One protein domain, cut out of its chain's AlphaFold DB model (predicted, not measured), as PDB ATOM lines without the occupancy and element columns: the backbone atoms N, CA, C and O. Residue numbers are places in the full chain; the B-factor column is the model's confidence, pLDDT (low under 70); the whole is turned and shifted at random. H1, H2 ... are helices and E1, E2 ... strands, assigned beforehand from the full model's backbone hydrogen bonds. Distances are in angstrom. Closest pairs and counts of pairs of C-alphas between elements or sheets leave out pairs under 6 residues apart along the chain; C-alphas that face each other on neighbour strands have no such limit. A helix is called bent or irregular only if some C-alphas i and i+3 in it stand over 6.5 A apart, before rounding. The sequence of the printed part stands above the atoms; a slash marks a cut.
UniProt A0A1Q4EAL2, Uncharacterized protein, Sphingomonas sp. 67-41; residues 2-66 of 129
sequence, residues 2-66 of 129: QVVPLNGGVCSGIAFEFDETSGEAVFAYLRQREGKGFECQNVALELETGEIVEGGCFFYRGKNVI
ATOM      1  N   GLN A   2     164.370 228.840 195.917       73.31
ATOM      2  CA  GLN A   2     164.189 229.491 197.217       73.31
ATOM      3  C   GLN A   2     163.613 228.466 198.190       73.31
ATOM      4  O   GLN A   2     162.629 227.810 197.856       73.31
ATOM      5  N   VAL A   3     164.200 228.355 199.381       83.75
ATOM      6  CA  VAL A   3     163.584 227.600 200.473       83.75
ATOM      7  C   VAL A   3     162.432 228.434 201.023       83.75
ATOM      8  O   VAL A   3     162.625 229.581 201.433       83.75
ATOM      9  N   VAL A   4     161.229 227.872 200.981       84.75
ATOM     10  CA  VAL A   4     159.994 228.526 201.419       84.75
ATOM     11  C   VAL A   4     159.306 227.671 202.480       84.75
ATOM     12  O   VAL A   4     159.425 226.447 202.436       84.75
ATOM     13  N   PRO A   5     158.573 228.276 203.431       87.25
ATOM     14  CA  PRO A   5     157.781 227.510 204.385       87.25
ATOM     15  C   PRO A   5     156.741 226.644 203.665       87.25
ATOM     16  O   PRO A   5     155.897 227.161 202.932       87.25
ATOM     17  N   LEU A   6     156.789 225.335 203.899       88.75
ATOM     18  CA  LEU A   6     155.830 224.360 203.390       88.75
ATOM     19  C   LEU A   6     155.579 223.312 204.474       88.75
ATOM     20  O   LEU A   6     156.521 222.715 204.989       88.75
ATOM     21  N   ASN A   7     154.313 223.082 204.825       90.50
ATOM     22  CA  ASN A   7     153.971 222.069 205.819       90.50
ATOM     23  C   ASN A   7     154.349 220.670 205.304       90.50
ATOM     24  O   ASN A   7     153.920 220.289 204.216       90.50
ATOM     25  N   GLY A   8     155.150 219.929 206.073       88.94
ATOM     26  CA  GLY A   8     155.714 218.640 205.654       88.94
ATOM     27  C   GLY A   8     156.780 218.735 204.552       88.94
ATOM     28  O   GLY A   8     157.166 217.709 204.000       88.94
ATOM     29  N   GLY A   9     157.237 219.943 204.206       88.50
ATOM     30  CA  GLY A   9     158.336 220.140 203.266       88.50
ATOM     31  C   GLY A   9     159.668 219.708 203.872       88.50
ATOM     32  O   GLY A   9     159.924 219.943 205.051       88.50
ATOM     33  N   VAL A  10     160.523 219.102 203.050       88.44
ATOM     34  CA  VAL A  10     161.859 218.648 203.446       88.44
ATOM     35  C   VAL A  10     162.896 219.340 202.571       88.44
ATOM     36  O   VAL A  10     162.717 219.468 201.360       88.44
ATOM     37  N   CYS A  11     163.987 219.788 203.187       88.81
ATOM     38  CA  CYS A  11     165.177 220.254 202.486       88.81
ATOM     39  C   CYS A  11     166.373 219.444 202.975       88.81
ATOM     40  O   CYS A  11     166.709 219.489 204.155       88.81
ATOM     41  N   SER A  12     167.012 218.722 202.060       88.19
ATOM     42  CA  SER A  12     168.261 218.013 202.330       88.19
ATOM     43  C   SER A  12     169.450 218.921 202.023       88.19
ATOM     44  O   SER A  12     169.425 219.696 201.065       88.19
ATOM     45  N   GLY A  13     170.496 218.825 202.835       86.94
ATOM     46  CA  GLY A  13     171.702 219.630 202.698       86.94
ATOM     47  C   GLY A  13     172.843 219.050 203.522       86.94
ATOM     48  O   GLY A  13     172.768 217.913 203.975       86.94
ATOM     49  N   ILE A  14     173.896 219.842 203.715       89.44
ATOM     50  CA  ILE A  14     175.064 219.457 204.512       89.44
ATOM     51  C   ILE A  14     175.150 220.371 205.730       89.44
ATOM     52  O   ILE A  14     175.121 221.597 205.590       89.44
ATOM     53  N   ALA A  15     175.292 219.769 206.909       92.38
ATOM     54  CA  ALA A  15     175.662 220.468 208.130       92.38
ATOM     55  C   ALA A  15     177.194 220.520 208.243       92.38
ATOM     56  O   ALA A  15     177.869 219.509 208.053       92.38
ATOM     57  N   PHE A  16     177.740 221.699 208.539       91.94
ATOM     58  CA  PHE A  16     179.168 221.888 208.791       91.94
ATOM     59  C   PHE A  16     179.374 222.214 210.267       91.94
ATOM     60  O   PHE A  16     178.782 223.167 210.774       91.94
ATOM     61  N   GLU A  17     180.218 221.431 210.929       91.94
ATOM     62  CA  GLU A  17     180.674 221.696 212.289       91.94
ATOM     63  C   GLU A  17     181.952 222.542 212.256       91.94
ATOM     64  O   GLU A  17     182.805 222.381 211.378       91.94
ATOM     65  N   PHE A  18     182.076 223.460 213.211       88.69
ATOM     66  CA  PHE A  18     183.243 224.317 213.377       88.69
ATOM     67  C   PHE A  18     183.652 224.324 214.846       88.69
ATOM     68  O   PHE A  18     182.792 224.261 215.723       88.69
ATOM     69  N   ASP A  19     184.948 224.491 215.107       88.94
ATOM     70  CA  ASP A  19     185.453 224.664 216.467       88.94
ATOM     71  C   ASP A  19     184.774 225.858 217.161       88.94
ATOM     72  O   ASP A  19     184.580 226.917 216.550       88.94
ATOM     73  N   GLU A  20     184.482 225.727 218.459       77.31
ATOM     74  CA  GLU A  20     183.778 226.754 219.249       77.31
ATOM     75  C   GLU A  20     184.442 228.137 219.159       77.31
ATOM     76  O   GLU A  20     183.767 229.163 219.071       77.31
ATOM     77  N   THR A  21     185.775 228.176 219.107       81.38
ATOM     78  CA  THR A  21     186.559 229.417 219.020       81.38
ATOM     79  C   THR A  21     186.421 230.129 217.673       81.38
ATOM     80  O   THR A  21     186.698 231.324 217.579       81.38
ATOM     81  N   SER A  22     185.974 229.419 216.634       84.44
ATOM     82  CA  SER A  22     185.811 229.944 215.276       84.44
ATOM     83  C   SER A  22     184.365 230.311 214.942       84.44
ATOM     84  O   SER A  22     184.136 231.024 213.963       84.44
ATOM     85  N   GLY A  23     183.391 229.871 215.747       84.19
ATOM     86  CA  GLY A  23     181.963 229.990 215.444       84.19
ATOM     87  C   GLY A  23     181.524 231.413 215.093       84.19
ATOM     88  O   GLY A  23     180.969 231.646 214.016       84.19
ATOM     89  N   GLU A  24     181.823 232.400 215.944       86.81
ATOM     90  CA  GLU A  24     181.429 233.793 215.683       86.81
ATOM     91  C   GLU A  24     182.048 234.355 214.399       86.81
ATOM     92  O   GLU A  24     181.356 235.015 213.617       86.81
ATOM     93  N   ALA A  25     183.329 234.067 214.150       91.44
ATOM     94  CA  ALA A  25     184.036 234.530 212.961       91.44
ATOM     95  C   ALA A  25     183.465 233.899 211.682       91.44
ATOM     96  O   ALA A  25     183.255 234.599 210.687       91.44
ATOM     97  N   VAL A  26     183.142 232.602 211.720       92.75
ATOM     98  CA  VAL A  26     182.493 231.889 210.614       92.75
ATOM     99  C   VAL A  26     181.117 232.486 210.332       92.75
ATOM    100  O   VAL A  26     180.837 232.863 209.194       92.75
ATOM    101  N   PHE A  27     180.269 232.665 211.346       91.19
ATOM    102  CA  PHE A  27     178.947 233.265 211.150       91.19
ATOM    103  C   PHE A  27     179.020 234.724 210.685       91.19
ATOM    104  O   PHE A  27     178.180 235.151 209.890       91.19
ATOM    105  N   ALA A  28     180.006 235.500 211.138       92.06
ATOM    106  CA  ALA A  28     180.240 236.856 210.647       92.06
ATOM    107  C   ALA A  28     180.606 236.858 209.153       92.06
ATOM    108  O   ALA A  28     180.004 237.603 208.376       92.06
ATOM    109  N   TYR A  29     181.522 235.978 208.741       93.88
ATOM    110  CA  TYR A  29     181.879 235.785 207.337       93.88
ATOM    111  C   TYR A  29     180.670 235.353 206.493       93.88
ATOM    112  O   TYR A  29     180.410 235.946 205.446       93.88
ATOM    113  N   LEU A  30     179.890 234.373 206.959       93.81
ATOM    114  CA  LEU A  30     178.705 233.891 206.249       93.81
ATOM    115  C   LEU A  30     177.663 235.004 206.080       93.81
ATOM    116  O   LEU A  30     177.191 235.222 204.968       93.81
ATOM    117  N   ARG A  31     177.379 235.795 207.124       93.44
ATOM    118  CA  ARG A  31     176.483 236.966 207.020       93.44
ATOM    119  C   ARG A  31     176.954 237.965 205.964       93.44
ATOM    120  O   ARG A  31     176.137 238.496 205.214       93.44
ATOM    121  N   GLN A  32     178.259 238.221 205.892       93.88
ATOM    122  CA  GLN A  32     178.825 239.110 204.879       93.88
ATOM    123  C   GLN A  32     178.690 238.522 203.467       93.88
ATOM    124  O   GLN A  32     178.365 239.258 202.534       93.88
ATOM    125  N   ARG A  33     178.933 237.215 203.316       92.81
ATOM    126  CA  ARG A  33     178.889 236.504 202.035       92.81
ATOM    127  C   ARG A  33     177.476 236.418 201.462       92.81
ATOM    128  O   ARG A  33     177.299 236.732 200.289       92.81
ATOM    129  N   GLU A  34     176.496 236.009 202.270       91.38
ATOM    130  CA  GLU A  34     175.094 235.877 201.836       91.38
ATOM    131  C   GLU A  34     174.480 237.247 201.500       91.38
ATOM    132  O   GLU A  34     173.695 237.393 200.561       91.38
ATOM    133  N   GLY A  35     174.894 238.290 202.224       89.00
ATOM    134  CA  GLY A  35     174.548 239.668 201.912       89.00
ATOM    135  C   GLY A  35     173.124 240.066 202.315       89.00
ATOM    136  O   GLY A  35     172.471 239.460 203.165       89.00
ATOM    137  N   LYS A  36     172.647 241.178 201.744       88.56
ATOM    138  CA  LYS A  36     171.389 241.812 202.167       88.56
ATOM    139  C   LYS A  36     170.173 240.949 201.824       88.56
ATOM    140  O   LYS A  36     169.985 240.554 200.677       88.56
ATOM    141  N   GLY A  37     169.292 240.778 202.806       89.19
ATOM    142  CA  GLY A  37     168.028 240.060 202.656       89.19
ATOM    143  C   GLY A  37     168.097 238.585 203.039       89.19
ATOM    144  O   GLY A  37     167.054 237.945 203.023       89.19
ATOM    145  N   PHE A  38     169.266 238.058 203.404       92.75
ATOM    146  CA  PHE A  38     169.379 236.760 204.064       92.75
ATOM    147  C   PHE A  38     169.382 236.929 205.582       92.75
ATOM    148  O   PHE A  38     170.093 237.773 206.125       92.75
ATOM    149  N   GLU A  39     168.597 236.101 206.262       93.06
ATOM    150  CA  GLU A  39     168.530 236.033 207.718       93.06
ATOM    151  C   GLU A  39     168.971 234.649 208.185       93.06
ATOM    152  O   GLU A  39     168.500 233.638 207.664       93.06
ATOM    153  N   CYS A  40     169.862 234.607 209.176       93.69
ATOM    154  CA  CYS A  40     170.254 233.364 209.829       93.69
ATOM    155  C   CYS A  40     169.197 232.986 210.867       93.69
ATOM    156  O   CYS A  40     168.892 233.792 211.748       93.69
ATOM    157  N   GLN A  41     168.666 231.772 210.782       93.38
ATOM    158  CA  GLN A  41     167.733 231.208 211.753       93.38
ATOM    159  C   GLN A  41     168.323 229.921 212.319       93.38
ATOM    160  O   GLN A  41     168.907 229.136 211.571       93.38
ATOM    161  N   ASN A  42     168.166 229.722 213.626       94.06
ATOM    162  CA  ASN A  42     168.469 228.438 214.246       94.06
ATOM    163  C   ASN A  42     167.365 227.453 213.861       94.06
ATOM    164  O   ASN A  42     166.179 227.783 213.947       94.06
ATOM    165  N   VAL A  43     167.770 226.284 213.387       94.31
ATOM    166  CA  VAL A  43     166.888 225.212 212.943       94.31
ATOM    167  C   VAL A  43     167.368 223.890 213.529       94.31
ATOM    168  O   VAL A  43     168.572 223.642 213.609       94.31
ATOM    169  N   ALA A  44     166.414 223.031 213.875       95.38
ATOM    170  CA  ALA A  44     166.690 221.635 214.171       95.38
ATOM    171  C   ALA A  44     167.004 220.899 212.860       95.38
ATOM    172  O   ALA A  44     166.233 220.963 211.898       95.38
ATOM    173  N   LEU A  45     168.144 220.218 212.824       95.31
ATOM    174  CA  LEU A  45     168.641 219.445 211.695       95.31
ATOM    175  C   LEU A  45     168.658 217.972 212.089       95.31
ATOM    176  O   LEU A  45     169.287 217.611 213.079       95.31
ATOM    177  N   GLU A  46     167.993 217.128 211.306       95.69
ATOM    178  CA  GLU A  46     168.099 215.675 211.431       95.69
ATOM    179  C   GLU A  46     169.274 215.191 210.570       95.69
ATOM    180  O   GLU A  46     169.281 215.374 209.350       95.69
ATOM    181  N   LEU A  47     170.296 214.628 211.215       94.25
ATOM    182  CA  LEU A  47     171.458 214.043 210.552       94.25
ATOM    183  C   LEU A  47     171.116 212.654 209.998       94.25
ATOM    184  O   LEU A  47     170.194 211.994 210.468       94.25
ATOM    185  N   GLU A  48     171.913 212.149 209.054       91.12
ATOM    186  CA  GLU A  48     171.735 210.786 208.510       91.12
ATOM    187  C   GLU A  48     171.829 209.686 209.581       91.12
ATOM    188  O   GLU A  48     171.299 208.590 209.409       91.12
ATOM    189  N   THR A  49     172.488 209.976 210.706       93.00
ATOM    190  CA  THR A  49     172.570 209.099 211.881       93.00
ATOM    191  C   THR A  49     171.257 209.023 212.673       93.00
ATOM    192  O   THR A  49     171.138 208.177 213.558       93.00
ATOM    193  N   GLY A  50     170.284 209.894 212.381       94.75
ATOM    194  CA  GLY A  50     169.053 210.097 213.149       94.75
ATOM    195  C   GLY A  50     169.208 211.045 214.343       94.75
ATOM    196  O   GLY A  50     168.254 211.263 215.087       94.75
ATOM    197  N   GLU A  51     170.402 211.601 214.559       96.56
ATOM    198  CA  GLU A  51     170.635 212.613 215.587       96.56
ATOM    199  C   GLU A  51     170.007 213.953 215.190       96.56
ATOM    200  O   GLU A  51     170.082 214.360 214.030       96.56
ATOM    201  N   ILE A  52     169.413 214.652 216.161       96.81
ATOM    202  CA  ILE A  52     168.891 216.008 215.973       96.81
ATOM    203  C   ILE A  52     169.871 216.999 216.594       96.81
ATOM    204  O   ILE A  52     170.099 216.966 217.804       96.81
ATOM    205  N   VAL A  53     170.398 217.906 215.774       95.38
ATOM    206  CA  VAL A  53     171.317 218.971 216.197       95.38
ATOM    207  C   VAL A  53     170.749 220.348 215.863       95.38
ATOM    208  O   VAL A  53     169.995 220.508 214.906       95.38
ATOM    209  N   GLU A  54     171.121 221.363 216.637       94.62
ATOM    210  CA  GLU A  54     170.785 222.757 216.332       94.62
ATOM    211  C   GLU A  54     171.850 223.366 215.415       94.62
ATOM    212  O   GLU A  54     173.049 223.262 215.680       94.62
ATOM    213  N   GLY A  55     171.420 224.036 214.348       93.25
ATOM    214  CA  GLY A  55     172.322 224.677 213.396       93.25
ATOM    215  C   GLY A  55     171.763 225.978 212.836       93.25
ATOM    216  O   GLY A  55     170.556 226.206 212.810       93.25
ATOM    217  N   GLY A  56     172.651 226.853 212.369       93.56
ATOM    218  CA  GLY A  56     172.259 228.093 211.704       93.56
ATOM    219  C   GLY A  56     172.065 227.889 210.202       93.56
ATOM    220  O   GLY A  56     172.991 227.469 209.510       93.56
ATOM    221  N   CYS A  57     170.892 228.245 209.678       94.81
ATOM    222  CA  CYS A  57     170.604 228.243 208.246       94.81
ATOM    223  C   CYS A  57     170.198 229.644 207.766       94.81
ATOM    224  O   CYS A  57     169.479 230.370 208.455       94.81
ATOM    225  N   PHE A  58     170.668 230.040 206.582       93.81
ATOM    226  CA  PHE A  58     170.406 231.358 206.004       93.81
ATOM    227  C   PHE A  58     169.247 231.298 205.011       93.81
ATOM    228  O   PHE A  58     169.319 230.624 203.985       93.81
ATOM    229  N   PHE A  59     168.192 232.065 205.282       92.56
ATOM    230  CA  PHE A  59     166.994 232.125 204.450       92.56
ATOM    231  C   PHE A  59     166.832 233.504 203.826       92.56
ATOM    232  O   PHE A  59     166.901 234.521 204.516       92.56
ATOM    233  N   TYR A  60     166.547 233.549 202.525       90.69
ATOM    234  CA  TYR A  60     166.218 234.804 201.858       90.69
ATOM    235  C   TYR A  60     164.820 235.290 202.272       90.69
ATOM    236  O   TYR A  60     163.809 234.646 201.978       90.69
ATOM    237  N   ARG A  61     164.771 236.450 202.930       89.06
ATOM    238  CA  ARG A  61     163.574 237.188 203.371       89.06
ATOM    239  C   ARG A  61     163.357 238.495 202.602       89.06
ATOM    240  O   ARG A  61     162.431 239.246 202.898       89.06
ATOM    241  N   GLY A  62     164.195 238.781 201.607       86.25
ATOM    242  CA  GLY A  62     164.001 239.923 200.720       86.25
ATOM    243  C   GLY A  62     162.788 239.765 199.797       86.25
ATOM    244  O   GLY A  62     162.148 238.714 199.717       86.25
ATOM    245  N   LYS A  63     162.474 240.829 199.053       84.12
ATOM    246  CA  LYS A  63     161.409 240.792 198.046       84.12
ATOM    247  C   LYS A  63     161.799 239.816 196.938       84.12
ATOM    248  O   LYS A  63     162.769 240.061 196.225       84.12
ATOM    249  N   ASN A  64     161.022 238.749 196.757       79.12
ATOM    250  CA  ASN A  64     161.232 237.857 195.627       79.12
ATOM    251  C   ASN A  64     160.883 238.596 194.321       79.12
ATOM    252  O   ASN A  64     159.725 238.908 194.047       79.12
ATOM    253  N   VAL A  65     161.916 238.925 193.546       79.38
ATOM    254  CA  VAL A  65     161.804 239.604 192.245       79.38
ATOM    255  C   VAL A  65     161.512 238.633 191.099       79.38
ATOM    256  O   VAL A  65     161.140 239.070 190.016       79.38
ATOM    257  N   ILE A  66     161.644 237.328 191.347       78.69
ATOM    258  CA  ILE A  66     161.338 236.241 190.417       78.69
ATOM    259  C   ILE A  66     160.196 235.436 191.046       78.69
ATOM    260  O   ILE A  66     160.392 234.366 191.616       78.69
TER     261      ILE A  66
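AT A GLANCE: This is residues 2 to 66 of the 129 residues of an uncharacterized protein of Sphingomonas sp. 67-41 (UniProt A0A1Q4EAL2). The domain is a long, bent two-stranded hairpin, E1 and E2, with a single helix, H1, meeting it near the end where E1 begins and E2 finishes; the first part of H1, residues 20 to 25, stands free of the hairpin. Before the helix, residues 2 to 19 form one long looping stretch with no named element, which swings out at residues 5 to 10 and then comes round past the hairpin to the start of H1. The printed part has 65 residues, with one named helix and two named strands in the order H1, E1, E2; the sheet E1 - E2 is antiparallel, and the class is mixed, helices and strands. The outline is flat, 36 by 31 by 14 A, and only just loose, close to compact, with a radius of gyration of the C-alphas of 13.4 A.

HOW THE PARTS SIT: Start at Gln 2 and read through the unnamed stretch to H1, residues 20 to 34. In its backbone, 9 of 11 O i to N i+4 pairs are within hydrogen-bond range. A tight link of 3 residues leads to E1, residues 38 to 46, and a tight link of 5 residues leads on to E2, residues 52 to 60. E1 and E2 are a hairpin of antiparallel neighbours, with 153 degrees between their N-to-C directions. Look for N 41 and O 57, 2.8 A apart, and N 55 and O 43, 3.0 A apart, both within hydrogen-bond range. C-alphas 38 and 60 face each other at 4.3 A, and C-alphas 46 and 52 at 4.6 A. E1 bends by 61 degrees at residue 42, and E2 by 55 degrees at residue 55. The closest C-alphas of H1 and E1 are those of Arg 31 and Phe 38, 7.7 A apart; those of H1 and E2 are Glu 34 and Phe 58, also 7.7 A apart.

IN THESE COORDINATES: Find C-alpha 20 at (183.778, 226.754, 219.249); from there H1 runs 21.5 A to C-alpha 34. H1 is irregular, with C-alphas 21 and 24 lying 7.5 A apart. E1 begins at C-alpha 38, (169.379, 236.760, 204.064), and measures 22.4 A to C-alpha 46. E2 covers 23.7 A from C-alpha 52 to C-alpha 60, which you will find at (166.218, 234.804, 201.858).

THE WHOLE: The two C-alphas farthest apart are those of Thr 21 and Ile 66, at 38.7 A, while the first and last printed C-alphas, Gln 2 and Ile 66, are 10.0 A apart. The printed part has no cut, and both links between named elements are tight. The mean pLDDT of the printed part is 90.0, and no printed residue is under 70.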